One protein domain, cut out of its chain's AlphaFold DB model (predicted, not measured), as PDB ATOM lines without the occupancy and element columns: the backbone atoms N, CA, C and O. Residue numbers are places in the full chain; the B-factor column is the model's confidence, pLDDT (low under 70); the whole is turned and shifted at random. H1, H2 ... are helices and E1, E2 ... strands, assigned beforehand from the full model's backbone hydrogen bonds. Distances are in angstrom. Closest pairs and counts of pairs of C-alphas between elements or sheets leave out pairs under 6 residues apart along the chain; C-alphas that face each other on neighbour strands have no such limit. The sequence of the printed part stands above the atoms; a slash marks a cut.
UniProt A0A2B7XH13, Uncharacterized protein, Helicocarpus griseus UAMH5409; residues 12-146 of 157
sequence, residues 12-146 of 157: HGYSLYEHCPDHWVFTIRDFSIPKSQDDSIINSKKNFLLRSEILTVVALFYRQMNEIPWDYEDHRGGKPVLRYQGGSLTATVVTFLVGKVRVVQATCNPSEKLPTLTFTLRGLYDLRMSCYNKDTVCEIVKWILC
ATOM      1  N   HIS A  12     137.844 -20.594 -10.902       66.50
ATOM      2  CA  HIS A  12     138.270 -20.311  -9.537       66.50
ATOM      3  C   HIS A  12     137.032 -20.087  -8.667       66.50
ATOM      4  O   HIS A  12     136.219 -19.211  -8.964       66.50
ATOM      5  N   GLY A  13     136.879 -20.876  -7.604       64.56
ATOM      6  CA  GLY A  13     135.910 -20.593  -6.543       64.56
ATOM      7  C   GLY A  13     136.529 -19.627  -5.538       64.56
ATOM      8  O   GLY A  13     137.636 -19.885  -5.073       64.56
ATOM      9  N   TYR A  14     135.843 -18.526  -5.229       61.12
ATOM     10  CA  TYR A  14     136.370 -17.490  -4.330       61.12
ATOM     11  C   TYR A  14     135.748 -17.576  -2.945       61.12
ATOM     12  O   TYR A  14     136.479 -17.510  -1.963       61.12
ATOM     13  N   SER A  15     134.431 -17.785  -2.862       68.25
ATOM     14  CA  SER A  15     133.737 -17.779  -1.576       68.25
ATOM     15  C   SER A  15     132.438 -18.584  -1.588       68.25
ATOM     16  O   SER A  15     131.722 -18.605  -2.590       68.25
ATOM     17  N   LEU A  16     132.130 -19.203  -0.444       69.25
ATOM     18  CA  LEU A  16     130.825 -19.769  -0.099       69.25
ATOM     19  C   LEU A  16     130.357 -19.079   1.183       69.25
ATOM     20  O   LEU A  16     131.068 -19.137   2.186       69.25
ATOM     21  N   TYR A  17     129.182 -18.461   1.148       68.50
ATOM     22  CA  TYR A  17     128.559 -17.828   2.306       68.50
ATOM     23  C   TYR A  17     127.181 -18.443   2.534       68.50
ATOM     24  O   TYR A  17     126.380 -18.520   1.607       68.50
ATOM     25  N   GLU A  18     126.909 -18.880   3.757       68.94
ATOM     26  CA  GLU A  18     125.556 -19.214   4.203       68.94
ATOM     27  C   GLU A  18     124.933 -17.933   4.758       68.94
ATOM     28  O   GLU A  18     125.445 -17.367   5.721       68.94
ATOM     29  N   HIS A  19     123.881 -17.433   4.116       68.19
ATOM     30  CA  HIS A  19     123.135 -16.280   4.618       68.19
ATOM     31  C   HIS A  19     122.063 -16.727   5.624       68.19
ATOM     32  O   HIS A  19     121.873 -16.096   6.660       68.19
ATOM     33  N   CYS A  20     121.384 -17.837   5.327       68.62
ATOM     34  CA  CYS A  20     120.481 -18.564   6.220       68.62
ATOM     35  C   CYS A  20     120.451 -20.054   5.806       68.62
ATOM     36  O   CYS A  20     121.015 -20.378   4.757       68.62
ATOM     37  N   PRO A  21     119.844 -20.968   6.592       67.75
ATOM     38  CA  PRO A  21     119.972 -22.424   6.394       67.75
ATOM     39  C   PRO A  21     119.657 -22.944   4.978       67.75
ATOM     40  O   PRO A  21     120.176 -23.974   4.542       67.75
ATOM     41  N   ASP A  22     118.812 -22.223   4.254       65.62
ATOM     42  CA  ASP A  22     118.316 -22.485   2.906       65.62
ATOM     43  C   ASP A  22     118.825 -21.485   1.849       65.62
ATOM     44  O   ASP A  22     118.559 -21.661   0.660       65.62
ATOM     45  N   HIS A  23     119.612 -20.478   2.241       68.94
ATOM     46  CA  HIS A  23     120.154 -19.469   1.336       68.94
ATOM     47  C   HIS A  23     121.680 -19.449   1.366       68.94
ATOM     48  O   HIS A  23     122.318 -18.968   2.305       68.94
ATOM     49  N   TRP A  24     122.267 -19.917   0.270       70.62
ATOM     50  CA  TRP A  24     123.707 -20.007   0.092       70.62
ATOM     51  C   TRP A  24     124.134 -19.165  -1.102       70.62
ATOM     52  O   TRP A  24     123.577 -19.279  -2.193       70.62
ATOM     53  N   VAL A  25     125.173 -18.361  -0.913       69.88
ATOM     54  CA  VAL A  25     125.803 -17.581  -1.974       69.88
ATOM     55  C   VAL A  25     127.130 -18.234  -2.329       69.88
ATOM     56  O   VAL A  25     127.999 -18.412  -1.473       69.88
ATOM     57  N   PHE A  26     127.302 -18.571  -3.606       72.62
ATOM     58  CA  PHE A  26     128.557 -19.096  -4.132       72.62
ATOM     59  C   PHE A  26     129.111 -18.163  -5.203       72.62
ATOM     60  O   PHE A  26     128.431 -17.844  -6.178       72.62
ATOM     61  N   THR A  27     130.355 -17.724  -5.034       71.75
ATOM     62  CA  THR A  27     131.023 -16.842  -5.993       71.75
ATOM     63  C   THR A  27     132.117 -17.603  -6.729       71.75
ATOM     64  O   THR A  27     133.148 -17.962  -6.153       71.75
ATOM     65  N   ILE A  28     131.906 -17.818  -8.029       76.81
ATOM     66  CA  ILE A  28     132.879 -18.414  -8.950       76.81
ATOM     67  C   ILE A  28     133.296 -17.373  -9.987       76.81
ATOM     68  O   ILE A  28     132.451 -16.674 -10.541       76.81
ATOM     69  N   ARG A  29     134.590 -17.320 -10.320       75.25
ATOM     70  CA  ARG A  29     135.060 -16.703 -11.569       75.25
ATOM     71  C   ARG A  29     135.372 -17.793 -12.579       75.25
ATOM     72  O   ARG A  29     136.243 -18.636 -12.353       75.25
ATOM     73  N   ASP A  30     134.663 -17.750 -13.694       75.56
ATOM     74  CA  ASP A  30     134.812 -18.685 -14.798       75.56
ATOM     75  C   ASP A  30     135.581 -18.025 -15.947       75.56
ATOM     76  O   ASP A  30     135.079 -17.095 -16.575       75.56
ATOM     77  N   PHE A  31     136.801 -18.490 -16.228       72.69
ATOM     78  CA  PHE A  31     137.568 -18.008 -17.381       72.69
ATOM     79  C   PHE A  31     137.328 -18.843 -18.647       72.69
ATOM     80  O   PHE A  31     137.901 -18.533 -19.687       72.69
ATOM     81  N   SER A  32     136.507 -19.899 -18.587       67.06
ATOM     82  CA  SER A  32     136.274 -20.809 -19.719       67.06
ATOM     83  C   SER A  32     135.430 -20.212 -20.844       67.06
ATOM     84  O   SER A  32     135.331 -20.810 -21.916       67.06
ATOM     85  N   ILE A  33     134.871 -19.019 -20.632       64.38
ATOM     86  CA  ILE A  33     134.122 -18.272 -21.638       64.38
ATOM     87  C   ILE A  33     135.127 -17.620 -22.605       64.38
ATOM     88  O   ILE A  33     135.915 -16.771 -22.180       64.38
ATOM     89  N   PRO A  34     135.144 -17.993 -23.900       55.00
ATOM     90  CA  PRO A  34     136.082 -17.418 -24.857       55.00
ATOM     91  C   PRO A  34     135.880 -15.904 -24.979       55.00
ATOM     92  O   PRO A  34     134.763 -15.443 -25.205       55.00
ATOM     93  N   LYS A  35     136.975 -15.132 -24.909       53.47
ATOM     94  CA  LYS A  35     136.974 -13.660 -25.067       53.47
ATOM     95  C   LYS A  35     136.388 -13.180 -26.405       53.47
ATOM     96  O   LYS A  35     136.049 -12.013 -26.531       53.47
ATOM     97  N   SER A  36     136.296 -14.071 -27.392       48.19
ATOM     98  CA  SER A  36     135.818 -13.806 -28.750       48.19
ATOM     99  C   SER A  36     134.369 -14.242 -28.986       48.19
ATOM    100  O   SER A  36     134.011 -14.501 -30.133       48.19
ATOM    101  N   GLN A  37     133.550 -14.422 -27.942       51.91
ATOM    102  CA  GLN A  37     132.143 -14.776 -28.143       51.91
ATOM    103  C   GLN A  37     131.376 -13.591 -28.725       51.91
ATOM    104  O   GLN A  37     130.826 -12.751 -28.021       51.91
ATOM    105  N   ASP A  38     131.374 -13.579 -30.051       53.38
ATOM    106  CA  ASP A  38     130.395 -12.959 -30.914       53.38
ATOM    107  C   ASP A  38     129.011 -13.062 -30.252       53.38
ATOM    108  O   ASP A  38     128.570 -14.156 -29.869       53.38
ATOM    109  N   ASP A  39     128.330 -11.927 -30.079       55.91
ATOM    110  CA  ASP A  39     126.997 -11.845 -29.466       55.91
ATOM    111  C   ASP A  39     126.018 -12.859 -30.090       55.91
ATOM    112  O   ASP A  39     125.082 -13.321 -29.434       55.91
ATOM    113  N   SER A  40     126.286 -13.255 -31.339       54.53
ATOM    114  CA  SER A  40     125.592 -14.290 -32.095       54.53
ATOM    115  C   SER A  40     125.583 -15.663 -31.411       54.53
ATOM    116  O   SER A  40     124.561 -16.334 -31.482       54.53
ATOM    117  N   ILE A  41     126.622 -16.104 -30.690       53.50
ATOM    118  CA  ILE A  41     126.649 -17.429 -30.029       53.50
ATOM    119  C   ILE A  41     125.843 -17.417 -28.727       53.50
ATOM    120  O   ILE A  41     125.072 -18.343 -28.471       53.50
ATOM    121  N   ILE A  42     125.979 -16.354 -27.928       56.09
ATOM    122  CA  ILE A  42     125.199 -16.185 -26.693       56.09
ATOM    123  C   ILE A  42     123.711 -16.019 -27.030       56.09
ATOM    124  O   ILE A  42     122.857 -16.578 -26.342       56.09
ATOM    125  N   ASN A  43     123.399 -15.299 -28.113       51.78
ATOM    126  CA  ASN A  43     122.024 -15.055 -28.541       51.78
ATOM    127  C   ASN A  43     121.415 -16.236 -29.328       51.78
ATOM    128  O   ASN A  43     120.224 -16.499 -29.175       51.78
ATOM    129  N   SER A  44     122.195 -16.974 -30.133       51.81
ATOM    130  CA  SER A  44     121.701 -18.133 -30.909       51.81
ATOM    131  C   SER A  44     121.535 -19.400 -30.075       51.81
ATOM    132  O   SER A  44     120.731 -20.263 -30.423       51.81
ATOM    133  N   LYS A  45     122.248 -19.523 -28.950       53.09
ATOM    134  CA  LYS A  45     122.153 -20.683 -28.062       53.09
ATOM    135  C   LYS A  45     121.549 -20.271 -26.724       53.09
ATOM    136  O   LYS A  45     122.221 -20.229 -25.705       53.09
ATOM    137  N   LYS A  46     120.231 -20.071 -26.675       58.66
ATOM    138  CA  LYS A  46     119.508 -20.012 -25.386       58.66
ATOM    139  C   LYS A  46     119.752 -21.264 -24.511       58.66
ATOM    140  O   LYS A  46     119.612 -21.185 -23.297       58.66
ATOM    141  N   ASN A  47     120.218 -22.369 -25.105       66.25
ATOM    142  CA  ASN A  47     120.289 -23.698 -24.488       66.25
ATOM    143  C   ASN A  47     121.698 -24.184 -24.080       66.25
ATOM    144  O   ASN A  47     121.874 -25.385 -23.899       66.25
ATOM    145  N   PHE A  48     122.722 -23.328 -23.963       77.19
ATOM    146  CA  PHE A  48     123.993 -23.776 -23.362       77.19
ATOM    147  C   PHE A  48     124.005 -23.564 -21.845       77.19
ATOM    148  O   PHE A  48     123.380 -22.634 -21.333       77.19
ATOM    149  N   LEU A  49     124.761 -24.412 -21.150       83.12
ATOM    150  CA  LEU A  49     125.082 -24.272 -19.733       83.12
ATOM    151  C   LEU A  49     126.560 -23.936 -19.583       83.12
ATOM    152  O   LEU A  49     127.410 -24.493 -20.286       83.12
ATOM    153  N   LEU A  50     126.866 -23.025 -18.669       84.06
ATOM    154  CA  LEU A  50     128.239 -22.712 -18.305       84.06
ATOM    155  C   LEU A  50     128.789 -23.785 -17.362       84.06
ATOM    156  O   LEU A  50     128.073 -24.358 -16.540       84.06
ATOM    157  N   ARG A  51     130.099 -24.037 -17.446       84.50
ATOM    158  CA  ARG A  51     130.770 -24.977 -16.535       84.50
ATOM    159  C   ARG A  51     130.632 -24.520 -15.085       84.50
ATOM    160  O   ARG A  51     130.356 -25.339 -14.214       84.50
ATOM    161  N   SER A  52     130.776 -23.220 -14.838       83.81
ATOM    162  CA  SER A  52     130.512 -22.613 -13.531       83.81
ATOM    163  C   SER A  52     129.078 -22.796 -13.044       83.81
ATOM    164  O   SER A  52     128.905 -23.045 -11.855       83.81
ATOM    165  N   GLU A  53     128.066 -22.736 -13.913       88.12
ATOM    166  CA  GLU A  53     126.665 -22.981 -13.529       88.12
ATOM    167  C   GLU A  53     126.488 -24.422 -13.031       88.12
ATOM    168  O   GLU A  53     125.970 -24.637 -11.938       88.12
ATOM    169  N   ILE A  54     127.011 -25.405 -13.773       89.19
ATOM    170  CA  ILE A  54     126.959 -26.823 -13.385       89.19
ATOM    171  C   ILE A  54     127.701 -27.052 -12.062       89.19
ATOM    172  O   ILE A  54     127.155 -27.657 -11.141       89.19
ATOM    173  N   LEU A  55     128.931 -26.547 -11.943       87.88
ATOM    174  CA  LEU A  55     129.741 -26.706 -10.734       87.88
ATOM    175  C   LEU A  55     129.105 -26.029  -9.517       87.88
ATOM    176  O   LEU A  55     129.114 -26.615  -8.437       87.88
ATOM    177  N   THR A  56     128.537 -24.832  -9.685       87.81
ATOM    178  CA  THR A  56     127.824 -24.120  -8.612       87.81
ATOM    179  C   THR A  56     126.640 -24.940  -8.125       87.81
ATOM    180  O   THR A  56     126.501 -25.158  -6.928       87.81
ATOM    181  N   VAL A  57     125.810 -25.440  -9.042       90.00
ATOM    182  CA  VAL A  57     124.630 -26.236  -8.691       90.00
ATOM    183  C   VAL A  57     125.020 -27.516  -7.956       90.00
ATOM    184  O   VAL A  57     124.465 -27.807  -6.899       90.00
ATOM    185  N   VAL A  58     126.003 -28.257  -8.471       89.75
ATOM    186  CA  VAL A  58     126.480 -29.487  -7.822       89.75
ATOM    187  C   VAL A  58     127.051 -29.183  -6.436       89.75
ATOM    188  O   VAL A  58     126.765 -29.914  -5.491       89.75
ATOM    189  N   ALA A  59     127.801 -28.087  -6.287       86.88
ATOM    190  CA  ALA A  59     128.331 -27.643  -4.999       86.88
ATOM    191  C   ALA A  59     127.217 -27.324  -3.991       86.88
ATOM    192  O   ALA A  59     127.283 -27.769  -2.845       86.88
ATOM    193  N   LEU A  60     126.197 -26.576  -4.423       87.00
ATOM    194  CA  LEU A  60     125.051 -26.196  -3.599       87.00
ATOM    195  C   LEU A  60     124.256 -27.422  -3.159       87.00
ATOM    196  O   LEU A  60     123.984 -27.578  -1.974       87.00
ATOM    197  N   PHE A  61     123.946 -28.335  -4.080       89.12
ATOM    198  CA  PHE A  61     123.236 -29.570  -3.744       89.12
ATOM    199  C   PHE A  61     124.049 -30.455  -2.816       89.12
ATOM    200  O   PHE A  61     123.523 -30.945  -1.822       89.12
ATOM    201  N   TYR A  62     125.343 -30.613  -3.083       87.19
ATOM    202  CA  TYR A  62     126.221 -31.361  -2.200       87.19
ATOM    203  C   TYR A  62     126.240 -30.773  -0.786       87.19
ATOM    204  O   TYR A  62     126.084 -31.514   0.182       87.19
ATOM    205  N   ARG A  63     126.374 -29.448  -0.659       84.62
ATOM    206  CA  ARG A  63     126.359 -28.760   0.636       84.62
ATOM    207  C   ARG A  63     125.001 -28.845   1.326       84.62
ATOM    208  O   ARG A  63     124.954 -29.007   2.537       84.62
ATOM    209  N   GLN A  64     123.905 -28.777   0.575       84.62
ATOM    210  CA  GLN A  64     122.568 -28.895   1.146       84.62
ATOM    211  C   GLN A  64     122.316 -30.304   1.686       84.62
ATOM    212  O   GLN A  64     121.738 -30.462   2.762       84.62
ATOM    213  N   MET A  65     122.797 -31.319   0.966       88.19
ATOM    214  CA  MET A  65     122.628 -32.715   1.351       88.19
ATOM    215  C   MET A  65     123.541 -33.158   2.488       88.19
ATOM    216  O   MET A  65     123.189 -34.099   3.198       88.19
ATOM    217  N   ASN A  66     124.698 -32.518   2.655       88.00
ATOM    218  CA  ASN A  66     125.739 -32.986   3.560       88.00
ATOM    219  C   ASN A  66     126.131 -31.918   4.577       88.00
ATOM    220  O   ASN A  66     126.521 -30.804   4.224       88.00
ATOM    221  N   GLU A  67     126.132 -32.302   5.845       84.81
ATOM    222  CA  GLU A  67     126.872 -31.583   6.868       84.81
ATOM    223  C   GLU A  67     128.361 -31.918   6.729       84.81
ATOM    224  O   GLU A  67     128.736 -33.074   6.538       84.81
ATOM    225  N   ILE A  68     129.223 -30.905   6.775       83.06
ATOM    226  CA  ILE A  68     130.678 -31.105   6.752       83.06
ATOM    227  C   ILE A  68     131.185 -30.628   8.110       83.06
ATOM    228  O   ILE A  68     131.442 -29.425   8.245       83.06
ATOM    229  N   PRO A  69     131.248 -31.519   9.117       81.00
ATOM    230  CA  PRO A  69     131.725 -31.150  10.438       81.00
ATOM    231  C   PRO A  69     133.180 -30.698  10.345       81.00
ATOM    232  O   PRO A  69     133.952 -31.202   9.527       81.00
ATOM    233  N   TRP A  70     133.554 -29.719  11.159       79.56
ATOM    234  CA  TRP A  70     134.948 -29.315  11.260       79.56
ATOM    235  C   TRP A  70     135.726 -30.370  12.045       79.56
ATOM    236  O   TRP A  70     135.334 -30.718  13.158       79.56
ATOM    237  N   ASP A  71     136.810 -30.876  11.462       78.94
ATOM    238  CA  ASP A  71     137.746 -31.747  12.158       78.94
ATOM    239  C   ASP A  71     138.819 -30.876  12.819       78.94
ATOM    240  O   ASP A  71     139.635 -30.225  12.154       78.94
ATOM    241  N   TYR A  72     138.778 -30.828  14.150       76.00
ATOM    242  CA  TYR A  72     139.715 -30.037  14.938       76.00
ATOM    243  C   TYR A  72     141.124 -30.634  14.948       76.00
ATOM    244  O   TYR A  72     142.069 -29.860  15.099       76.00
ATOM    245  N   GLU A  73     141.278 -31.949  14.759       79.19
ATOM    246  CA  GLU A  73     142.585 -32.612  14.810       79.19
ATOM    247  C   GLU A  73     143.377 -32.413  13.515       79.19
ATOM    248  O   GLU A  73     144.571 -32.125  13.562       79.19
ATOM    249  N   ASP A  74     142.719 -32.502  12.356       75.56
ATOM    250  CA  ASP A  74     143.378 -32.348  11.048       75.56
ATOM    251  C   ASP A  74     143.253 -30.916  10.476       75.56
ATOM    252  O   ASP A  74     143.689 -30.646   9.358       75.56
ATOM    253  N   HIS A  75     142.649 -29.981  11.229       71.69
ATOM    254  CA  HIS A  75     142.374 -28.591  10.816       71.69
ATOM    255  C   HIS A  75     141.733 -28.484   9.422       71.69
ATOM    256  O   HIS A  75     142.046 -27.600   8.615       71.69
ATOM    257  N   ARG A  76     140.838 -29.424   9.120       75.25
ATOM    258  CA  ARG A  76     140.207 -29.600   7.812       75.25
ATOM    259  C   ARG A  76     138.720 -29.882   7.986       75.25
ATOM    260  O   ARG A  76     138.235 -30.182   9.070       75.25
ATOM    261  N   GLY A  77     137.977 -29.793   6.885       69.56
ATOM    262  CA  GLY A  77     136.620 -30.333   6.860       69.56
ATOM    263  C   GLY A  77     136.676 -31.850   7.032       69.56
ATOM    264  O   GLY A  77     137.352 -32.520   6.252       69.56
ATOM    265  N   GLY A  78     135.978 -32.366   8.040       78.25
ATOM    266  CA  GLY A  78     135.827 -33.792   8.292       78.25
ATOM    267  C   GLY A  78     135.007 -34.494   7.210       78.25
ATOM    268  O   GLY A  78     134.586 -33.900   6.210       78.25
ATOM    269  N   LYS A  79     134.769 -35.795   7.403       83.56
ATOM    270  CA  LYS A  79     133.988 -36.585   6.444       83.56
ATOM    271  C   LYS A  79     132.552 -36.041   6.343       83.56
ATOM    272  O   LYS A  79     131.921 -35.837   7.379       83.56
ATOM    273  N   PRO A  80     132.027 -35.837   5.123       85.62
ATOM    274  CA  PRO A  80     130.646 -35.416   4.917       85.62
ATOM    275  C   PRO A  80     129.664 -36.408   5.546       85.62
ATOM    276  O   PRO A  80     129.778 -37.615   5.329       85.62
ATOM    277  N   VAL A  81     128.689 -35.889   6.288       88.50
ATOM    278  CA  VAL A  81     127.592 -36.651   6.890       88.50
ATOM    279  C   VAL A  81     126.300 -36.277   6.175       88.50
ATOM    280  O   VAL A  81     125.928 -35.105   6.117       88.50
ATOM    281  N   LEU A  82     125.614 -37.268   5.608       88.69
ATOM    282  CA  LEU A  82     124.352 -37.046   4.908       88.69
ATOM    283  C   LEU A  82     123.286 -36.560   5.905       88.69
ATOM    284  O   LEU A  82     122.934 -37.281   6.835       88.69
ATOM    285  N   ARG A  83     122.756 -35.352   5.688       88.06
ATOM    286  CA  ARG A  83     121.653 -34.761   6.471       88.06
ATOM    287  C   ARG A  83     120.328 -34.696   5.709       88.06
ATOM    288  O   ARG A  83     119.293 -34.392   6.293       88.06
ATOM    289  N   TYR A  84     120.370 -34.940   4.402       85.50
ATOM    290  CA  TYR A  84     119.213 -34.895   3.513       85.50
ATOM    291  C   TYR A  84     118.119 -35.889   3.929       85.50
ATOM    292  O   TYR A  84     118.385 -37.079   4.069       85.50
ATOM    293  N   GLN A  85     116.887 -35.396   4.086       80.75
ATOM    294  CA  GLN A  85     115.724 -36.174   4.545       80.75
ATOM    295  C   GLN A  85     114.739 -36.538   3.413       80.75
ATOM    296  O   GLN A  85     113.667 -37.075   3.681       80.75
ATOM    297  N   GLY A  86     115.083 -36.253   2.151       83.44
ATOM    298  CA  GLY A  86     114.212 -36.459   0.985       83.44
ATOM    299  C   GLY A  86     113.683 -35.160   0.359       83.44
ATOM    300  O   GLY A  86     113.840 -34.074   0.916       83.44
ATOM    301  N   GLY A  87     113.060 -35.278  -0.821       84.19
ATOM    302  CA  GLY A  87     112.431 -34.172  -1.561       84.19
ATOM    303  C   GLY A  87     113.302 -33.514  -2.645       84.19
ATOM    304  O   GLY A  87     114.524 -33.620  -2.653       84.19
ATOM    305  N   SER A  88     112.682 -32.816  -3.596       87.94
ATOM    306  CA  SER A  88     113.429 -32.163  -4.680       87.94
ATOM    307  C   SER A  88     114.278 -31.000  -4.157       87.94
ATOM    308  O   SER A  88     113.795 -30.147  -3.414       87.94
ATOM    309  N   LEU A  89     115.539 -30.943  -4.574       88.69
ATOM    310  CA  LEU A  89     116.420 -29.803  -4.366       88.69
ATOM    311  C   LEU A  89     116.279 -28.838  -5.538       88.69
ATOM    312  O   LEU A  89     116.279 -29.257  -6.694       88.69
ATOM    313  N   THR A  90     116.219 -27.542  -5.237       89.56
ATOM    314  CA  THR A  90     116.222 -26.467  -6.236       89.56
ATOM    315  C   THR A  90     117.349 -25.492  -5.925       89.56
ATOM    316  O   THR A  90     117.537 -25.108  -4.775       89.56
ATOM    317  N   ALA A  91     118.110 -25.096  -6.943       89.12
ATOM    318  CA  ALA A  91     119.137 -24.066  -6.842       89.12
ATOM    319  C   ALA A  91     118.926 -23.021  -7.937       89.12
ATOM    320  O   ALA A  91     118.703 -23.369  -9.095       89.12
ATOM    321  N   THR A  92     119.039 -21.745  -7.578       89.50
ATOM    322  CA  THR A  92     119.045 -20.629  -8.530       89.50
ATOM    323  C   THR A  92     120.462 -20.075  -8.620       89.50
ATOM    324  O   THR A  92     121.070 -19.760  -7.602       89.50
ATOM    325  N   VAL A  93     120.995 -19.957  -9.835       89.00
ATOM    326  CA  VAL A  93     122.325 -19.405 -10.113       89.00
ATOM    327  C   VAL A  93     122.174 -18.168 -10.984       89.00
ATOM    328  O   VAL A  93     121.616 -18.228 -12.080       89.00
ATOM    329  N   VAL A  94     122.694 -17.045 -10.487       89.81
ATOM    330  CA  VAL A  94     122.756 -15.772 -11.209       89.81
ATOM    331  C   VAL A  94     124.192 -15.550 -11.677       89.81
ATOM    332  O   VAL A  94     125.085 -15.275 -10.877       89.81
ATOM    333  N   THR A  95     124.420 -15.677 -12.981       88.31
ATOM    334  CA  THR A  95     125.740 -15.559 -13.602       88.31
ATOM    335  C   THR A  95     125.907 -14.194 -14.255       88.31
ATOM    336  O   THR A  95     125.176 -13.846 -15.185       88.31
ATOM    337  N   PHE A  96     126.918 -13.443 -13.822       86.19
ATOM    338  CA  PHE A  96     127.307 -12.179 -14.443       86.19
ATOM    339  C   PHE A  96     128.333 -12.425 -15.553       86.19
ATOM    340  O   PHE A  96     129.408 -12.979 -15.325       86.19
ATOM    341  N   LEU A  97     127.985 -11.994 -16.759       82.25
ATOM    342  CA  LEU A  97     128.813 -12.006 -17.960       82.25
ATOM    343  C   LEU A  97     129.143 -10.565 -18.361       82.25
ATOM    344  O   LEU A  97     128.557  -9.611 -17.849       82.25
ATOM    345  N   VAL A  98     130.060 -10.386 -19.313       81.56
ATOM    346  CA  VAL A  98     130.381  -9.052 -19.842       81.56
ATOM    347  C   VAL A  98     129.121  -8.431 -20.456       81.56
ATOM    348  O   VAL A  98     128.657  -8.862 -21.508       81.56
ATOM    349  N   GLY A  99     128.551  -7.441 -19.765       81.88
ATOM    350  CA  GLY A  99     127.345  -6.730 -20.188       81.88
ATOM    351  C   GLY A  99     126.051  -7.548 -20.159       81.88
ATOM    352  O   GLY A  99     125.049  -7.065 -20.662       81.88
ATOM    353  N   LYS A 100     126.025  -8.765 -19.602       86.62
ATOM    354  CA  LYS A 100     124.810  -9.600 -19.549       86.62
ATOM    355  C   LYS A 100     124.695 -10.324 -18.216       86.62
ATOM    356  O   LYS A 100     125.697 -10.599 -17.565       86.62
ATOM    357  N   VAL A 101     123.477 -10.696 -17.844       89.25
ATOM    358  CA  VAL A 101     123.210 -11.550 -16.681       89.25
ATOM    359  C   VAL A 101     122.344 -12.721 -17.100       89.25
ATOM    360  O   VAL A 101     121.342 -12.550 -17.791       89.25
ATOM    361  N   ARG A 102     122.730 -13.926 -16.689       90.31
ATOM    362  CA  ARG A 102     121.960 -15.155 -16.888       90.31
ATOM    363  C   ARG A 102     121.426 -15.642 -15.557       90.31
ATOM    364  O   ARG A 102     122.150 -15.633 -14.571       90.31
ATOM    365  N   VAL A 103     120.183 -16.099 -15.551       90.88
ATOM    366  CA  VAL A 103     119.566 -16.745 -14.395       90.88
ATOM    367  C   VAL A 103     119.177 -18.150 -14.797       90.88
ATOM    368  O   VAL A 103     118.324 -18.340 -15.667       90.88
ATOM    369  N   VAL A 104     119.807 -19.130 -14.167       90.12
ATOM    370  CA  VAL A 104     119.546 -20.549 -14.388       90.12
ATOM    371  C   VAL A 104     119.025 -21.147 -13.095       90.12
ATOM    372  O   VAL A 104     119.603 -20.945 -12.033       90.12
ATOM    373  N   GLN A 105     117.936 -21.896 -13.188       91.50
ATOM    374  CA  GLN A 105     117.477 -22.754 -12.109       91.50
ATOM    375  C   GLN A 105     117.837 -24.191 -12.421       91.50
ATOM    376  O   GLN A 105     117.726 -24.627 -13.566       91.50
ATOM    377  N   ALA A 106     118.257 -24.923 -11.402       92.38
ATOM    378  CA  ALA A 106     118.477 -26.345 -11.494       92.38
ATOM    379  C   ALA A 106     117.668 -27.081 -10.438       92.38
ATOM    380  O   ALA A 106     117.521 -26.596  -9.317       92.38
ATOM    381  N   THR A 107     117.182 -28.259 -10.803       92.81
ATOM    382  CA  THR A 107     116.449 -29.154  -9.913       92.81
ATOM    383  C   THR A 107     117.053 -30.547  -9.954       92.81
ATOM    384  O   THR A 107     117.511 -31.001 -11.003       92.81
ATOM    385  N   CYS A 108     117.049 -31.231  -8.816       92.25
ATOM    386  CA  CYS A 108     117.459 -32.627  -8.703       92.25
ATOM    387  C   CYS A 108     116.664 -33.285  -7.584       92.25
ATOM    388  O   CYS A 108     116.490 -32.683  -6.527       92.25
ATOM    389  N   ASN A 109     116.233 -34.528  -7.785       91.69
ATOM    390  CA  ASN A 109     115.706 -35.367  -6.717       91.69
ATOM    391  C   ASN A 109     116.729 -36.470  -6.380       91.69
ATOM    392  O   ASN A 109     116.753 -37.507  -7.046       91.69
ATOM    393  N   PRO A 110     117.591 -36.261  -5.366       89.44
ATOM    394  CA  PRO A 110     118.615 -37.229  -4.981       89.44
ATOM    395  C   PRO A 110     118.082 -38.607  -4.579       89.44
ATOM    396  O   PRO A 110     118.836 -39.575  -4.624       89.44
ATOM    397  N   SER A 111     116.812 -38.711  -4.170       88.56
ATOM    398  CA  SER A 111     116.192 -39.982  -3.777       88.56
ATOM    399  C   SER A 111     115.846 -40.896  -4.958       88.56
ATOM    400  O   SER A 111     115.489 -42.055  -4.746       88.56
ATOM    401  N   GLU A 112     115.918 -40.409  -6.199       89.50
ATOM    402  CA  GLU A 112     115.681 -41.239  -7.381       89.50
ATOM    403  C   GLU A 112     116.819 -42.242  -7.605       89.50
ATOM    404  O   GLU A 112     117.983 -41.970  -7.327       89.50
ATOM    405  N   LYS A 113     116.502 -43.410  -8.183       89.12
ATOM    406  CA  LYS A 113     117.507 -44.441  -8.513       89.12
ATOM    407  C   LYS A 113     118.602 -43.914  -9.453       89.12
ATOM    408  O   LYS A 113     119.739 -44.371  -9.390       89.12
ATOM    409  N   LEU A 114     118.239 -42.990 -10.341       90.06
ATOM    410  CA  LEU A 114     119.137 -42.296 -11.260       90.06
ATOM    411  C   LEU A 114     118.832 -40.792 -11.185       90.06
ATOM    412  O   LEU A 114     118.050 -40.301 -12.002       90.06
ATOM    413  N   PRO A 115     119.405 -40.070 -10.202       88.38
ATOM    414  CA  PRO A 115     119.119 -38.656 -10.011       88.38
ATOM    415  C   PRO A 115     119.450 -37.862 -11.269       88.38
ATOM    416  O   PRO A 115     120.584 -37.882 -11.756       88.38
ATOM    417  N   THR A 116     118.454 -37.160 -11.802       91.88
ATOM    418  CA  THR A 116     118.625 -36.323 -12.990       91.88
ATOM    419  C   THR A 116     118.770 -34.865 -12.587       91.88
ATOM    420  O   THR A 116     117.961 -34.331 -11.831       91.88
ATOM    421  N   LEU A 117     119.805 -34.210 -13.118       91.88
ATOM    422  CA  LEU A 117     120.019 -32.782 -12.935       91.88
ATOM    423  C   LEU A 117     119.390 -32.010 -14.099       91.88
ATOM    424  O   LEU A 117     119.925 -31.997 -15.208       91.88
ATOM    425  N   THR A 118     118.256 -31.365 -13.849       92.19
ATOM    426  CA  THR A 118     117.527 -30.590 -14.860       92.19
ATOM    427  C   THR A 118     117.854 -29.115 -14.714       92.19
ATOM    428  O   THR A 118     117.708 -28.565 -13.629       92.19
ATOM    429  N   PHE A 119     118.251 -28.458 -15.804       91.25
ATOM    430  CA  PHE A 119     118.512 -27.020 -15.833       91.25
ATOM    431  C   PHE A 119     117.470 -26.287 -16.679       91.25
ATOM    432  O   PHE A 119     117.127 -26.727 -17.774       91.25
ATOM    433  N   THR A 120     117.030 -25.128 -16.198       90.31
ATOM    434  CA  THR A 120     116.082 -24.237 -16.867       90.31
ATOM    435  C   THR A 120     116.640 -22.819 -16.894       90.31
ATOM    436  O   THR A 120     116.933 -22.242 -15.847       90.31
ATOM    437  N   LEU A 121     116.757 -22.218 -18.082       89.25
ATOM    438  CA  LEU A 121     117.067 -20.793 -18.216       89.25
ATOM    439  C   LEU A 121     115.822 -19.972 -17.847       89.25
ATOM    440  O   LEU A 121     114.808 -20.045 -18.535       89.25
ATOM    441  N   ARG A 122     115.903 -19.190 -16.769       89.19
ATOM    442  CA  ARG A 122     114.805 -18.348 -16.261       89.19
ATOM    443  C   ARG A 122     114.897 -16.905 -16.731       89.19
ATOM    444  O   ARG A 122     113.874 -16.244 -16.863       89.19
ATOM    445  N   GLY A 123     116.107 -16.427 -17.006       87.69
ATOM    446  CA  GLY A 123     116.330 -15.058 -17.448       87.69
ATOM    447  C   GLY A 123     117.644 -14.896 -18.196       87.69
ATOM    448  O   GLY A 123     118.654 -15.513 -17.861       87.69
ATOM    449  N   LEU A 124     117.621 -14.047 -19.218       89.38
ATOM    450  CA  LEU A 124     118.808 -13.539 -19.893       89.38
ATOM    451  C   LEU A 124     118.611 -12.036 -20.062       89.38
ATOM    452  O   LEU A 124     117.782 -11.600 -20.858       89.38
ATOM    453  N   TYR A 125     119.359 -11.269 -19.286       89.38
ATOM    454  CA  TYR A 125     119.251  -9.824 -19.195       89.38
ATOM    455  C   TYR A 125     120.467  -9.162 -19.831       89.38
ATOM    456  O   TYR A 125     121.589  -9.664 -19.727       89.38
ATOM    457  N   ASP A 126     120.239  -8.020 -20.465       88.00
ATOM    458  CA  ASP A 126     121.287  -7.160 -20.997       88.00
ATOM    459  C   ASP A 126     121.532  -6.015 -20.008       88.00
ATOM    460  O   ASP A 126     120.601  -5.330 -19.593       88.00
ATOM    461  N   LEU A 127     122.783  -5.861 -19.589       86.81
ATOM    462  CA  LEU A 127     123.258  -4.808 -18.692       86.81
ATOM    463  C   LEU A 127     124.311  -3.924 -19.371       86.81
ATOM    464  O   LEU A 127     125.039  -3.193 -18.695       86.81
ATOM    465  N   ARG A 128     124.442  -3.984 -20.703       86.75
ATOM    466  CA  ARG A 128     125.296  -3.040 -21.427       86.75
ATOM    467  C   ARG A 128     124.785  -1.620 -21.205       86.75
ATOM    468  O   ARG A 128     123.586  -1.364 -21.196       86.75
ATOM    469  N   MET A 129     125.714  -0.672 -21.085       84.88
ATOM    470  CA  MET A 129     125.372   0.727 -20.807       84.88
ATOM    471  C   MET A 129     124.418   1.320 -21.858       84.88
ATOM    472  O   MET A 129     123.559   2.128 -21.527       84.88
ATOM    473  N   SER A 130     124.520   0.874 -23.114       88.94
ATOM    474  CA  SER A 130     123.665   1.318 -24.222       88.94
ATOM    475  C   SER A 130     122.186   0.938 -24.081       88.94
ATOM    476  O   SER A 130     121.355   1.508 -24.778       88.94
ATOM    477  N   CYS A 131     121.850  -0.035 -23.233       85.44
ATOM    478  CA  CYS A 131     120.485  -0.524 -23.020       85.44
ATOM    479  C   CYS A 131     120.130  -0.621 -21.527       85.44
ATOM    480  O   CYS A 131     119.205  -1.343 -21.156       85.44
ATOM    481  N   TYR A 132     120.863   0.101 -20.673       87.50
ATOM    482  CA  TYR A 132     120.653   0.083 -19.232       87.50
ATOM    483  C   TYR A 132     119.207   0.446 -18.874       87.50
ATOM    484  O   TYR A 132     118.689   1.488 -19.279       87.50
ATOM    485  N   ASN A 133     118.581  -0.397 -18.055       90.69
ATOM    486  CA  ASN A 133     117.248  -0.173 -17.516       90.69
ATOM    487  C   ASN A 133     117.238  -0.503 -16.014       90.69
ATOM    488  O   ASN A 133     117.608  -1.606 -15.603       90.69
ATOM    489  N   LYS A 134     116.788   0.456 -15.195       92.38
ATOM    490  CA  LYS A 134     116.680   0.302 -13.740       92.38
ATOM    491  C   LYS A 134     115.765  -0.863 -13.347       92.38
ATOM    492  O   LYS A 134     116.107  -1.605 -12.431       92.38
ATOM    493  N   ASP A 135     114.664  -1.069 -14.063       93.31
ATOM    494  CA  ASP A 135     113.719  -2.155 -13.788       93.31
ATOM    495  C   ASP A 135     114.368  -3.520 -14.026       93.31
ATOM    496  O   ASP A 135     114.213  -4.437 -13.224       93.31
ATOM    497  N   THR A 136     115.194  -3.640 -15.071       91.00
ATOM    498  CA  THR A 136     115.989  -4.850 -15.329       91.00
ATOM    499  C   THR A 136     116.952  -5.149 -14.183       91.00
ATOM    500  O   THR A 136     117.070  -6.299 -13.764       91.00
ATOM    501  N   VAL A 137     117.614  -4.125 -13.638       90.38
ATOM    502  CA  VAL A 137     118.484  -4.292 -12.466       90.38
ATOM    503  C   VAL A 137     117.677  -4.742 -11.250       90.38
ATOM    504  O   VAL A 137     118.095  -5.672 -10.564       90.38
ATOM    505  N   CYS A 138     116.512  -4.140 -11.001       90.81
ATOM    506  CA  CYS A 138     115.629  -4.550  -9.911       90.81
ATOM    507  C   CYS A 138     115.194  -6.019 -10.042       90.81
ATOM    508  O   CYS A 138     115.233  -6.745  -9.052       90.81
ATOM    509  N   GLU A 139     114.848  -6.485 -11.244       90.31
ATOM    510  CA  GLU A 139     114.514  -7.895 -11.494       90.31
ATOM    511  C   GLU A 139     115.699  -8.838 -11.235       90.31
ATOM    512  O   GLU A 139     115.539  -9.873 -10.591       90.31
ATOM    513  N   ILE A 140     116.914  -8.474 -11.656       90.06
ATOM    514  CA  ILE A 140     118.124  -9.262 -11.364       90.06
ATOM    515  C   ILE A 140     118.379  -9.339  -9.855       90.06
ATOM    516  O   ILE A 140     118.702 -10.405  -9.335       90.06
ATOM    517  N   VAL A 141     118.216  -8.225  -9.140       89.25
ATOM    518  CA  VAL A 141     118.393  -8.176  -7.684       89.25
ATOM    519  C   VAL A 141     117.357  -9.047  -6.972       89.25
ATOM    520  O   VAL A 141     117.717  -9.736  -6.020       89.25
ATOM    521  N   LYS A 142     116.106  -9.099  -7.452       88.00
ATOM    522  CA  LYS A 142     115.085 -10.010  -6.907       88.00
ATOM    523  C   LYS A 142     115.508 -11.472  -7.008       88.00
ATOM    524  O   LYS A 142     115.329 -12.198  -6.041       88.00
ATOM    525  N   TRP A 143     116.131 -11.899  -8.109       87.06
ATOM    526  CA  TRP A 143     116.639 -13.274  -8.217       87.06
ATOM    527  C   TRP A 143     117.692 -13.626  -7.163       87.06
ATOM    528  O   TRP A 143     117.796 -14.788  -6.778       87.06
ATOM    529  N   ILE A 144     118.473 -12.638  -6.721       83.25
ATOM    530  CA  ILE A 144     119.534 -12.819  -5.726       83.25
ATOM    531  C   ILE A 144     118.960 -12.758  -4.309       83.25
ATOM    532  O   ILE A 144     119.269 -13.616  -3.496       83.25
ATOM    533  N   LEU A 145     118.142 -11.747  -4.007       82.81
ATOM    534  CA  LEU A 145     117.667 -11.478  -2.644       82.81
ATOM    535  C   LEU A 145     116.381 -12.227  -2.285       82.81
ATOM    536  O   LEU A 145     116.097 -12.436  -1.110       82.81
ATOM    537  N   CYS A 146     115.586 -12.596  -3.285       80.25
ATOM    538  CA  CYS A 146     114.281 -13.229  -3.130       80.25
ATOM    539  C   CYS A 146     114.163 -14.403  -4.117       80.25
ATOM    540  O   CYS A 146     113.323 -14.355  -5.025       80.25
TER     541      CYS A 146
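This is residues 12 to 146 of the 157 residues of an uncharacterized protein of Helicocarpus griseus UAMH5409 (UniProt A0A2B7XH13). A twisted sheet of three strands, E3 E4 E5, has one helix over each face, H2 and H3, while the hairpin of E1 and E2 packs on H2 through E2. The long link of residues 66 to 88 reaches away to one end. The 135 printed residues, of mixed class, run E1 E2 H1 H2 E3 E4 E5 H3; both sheets are antiparallel. The whole is only just compact, close to loose, with a radius of gyration of the C-alphas of 17.0 A, and elongated, 54 by 35 by 29 A.

Find C-alpha 12 at (138.270, -20.311, -9.537); E1 runs from there to residue 20, 23.8 A, and E2 returns over residues 23 to 30. H1 is residues 39 to 44, and H2, residues 51 to 65, spans 21.1 A. Then come E3, residues 89 to 97, E4, residues 100 to 108, 26.5 A, and E5, residues 118 to 126. H3, residues 134 to 145, ends at C-alpha 145 (117.667, -11.478, -2.644).

Look first at the meander E3 E4 E5, each strand the antiparallel neighbour of the one before: N 93 and O 104 are 2.8 A apart, N 105 and O 120 2.9 A. In hairpin E1 and E2, N 14 and O 27 are 2.9 A apart. H2, 8.3 A over the sheet, comes closest to E3 at the C-alphas of Val 57 and Ala 91, 6.2 A. H3, on the opposite face, has a height of 9.7 A. H2 and E2 come closest at the C-alphas of Asp 30 and Ser 52, 6.0 A. H1 is not on the sheet E3 E4 E5. In H1, H2 and H3 every O i to N i+4 pair is within hydrogen-bond range.

The C-alphas of Glu 73 and Ser 130, 55.1 A, are farthest apart. The printed part has no cut; H2 to E3 is the long link. Residues 12 to 23, 25, 32 to 47 and 77 have pLDDT under 70.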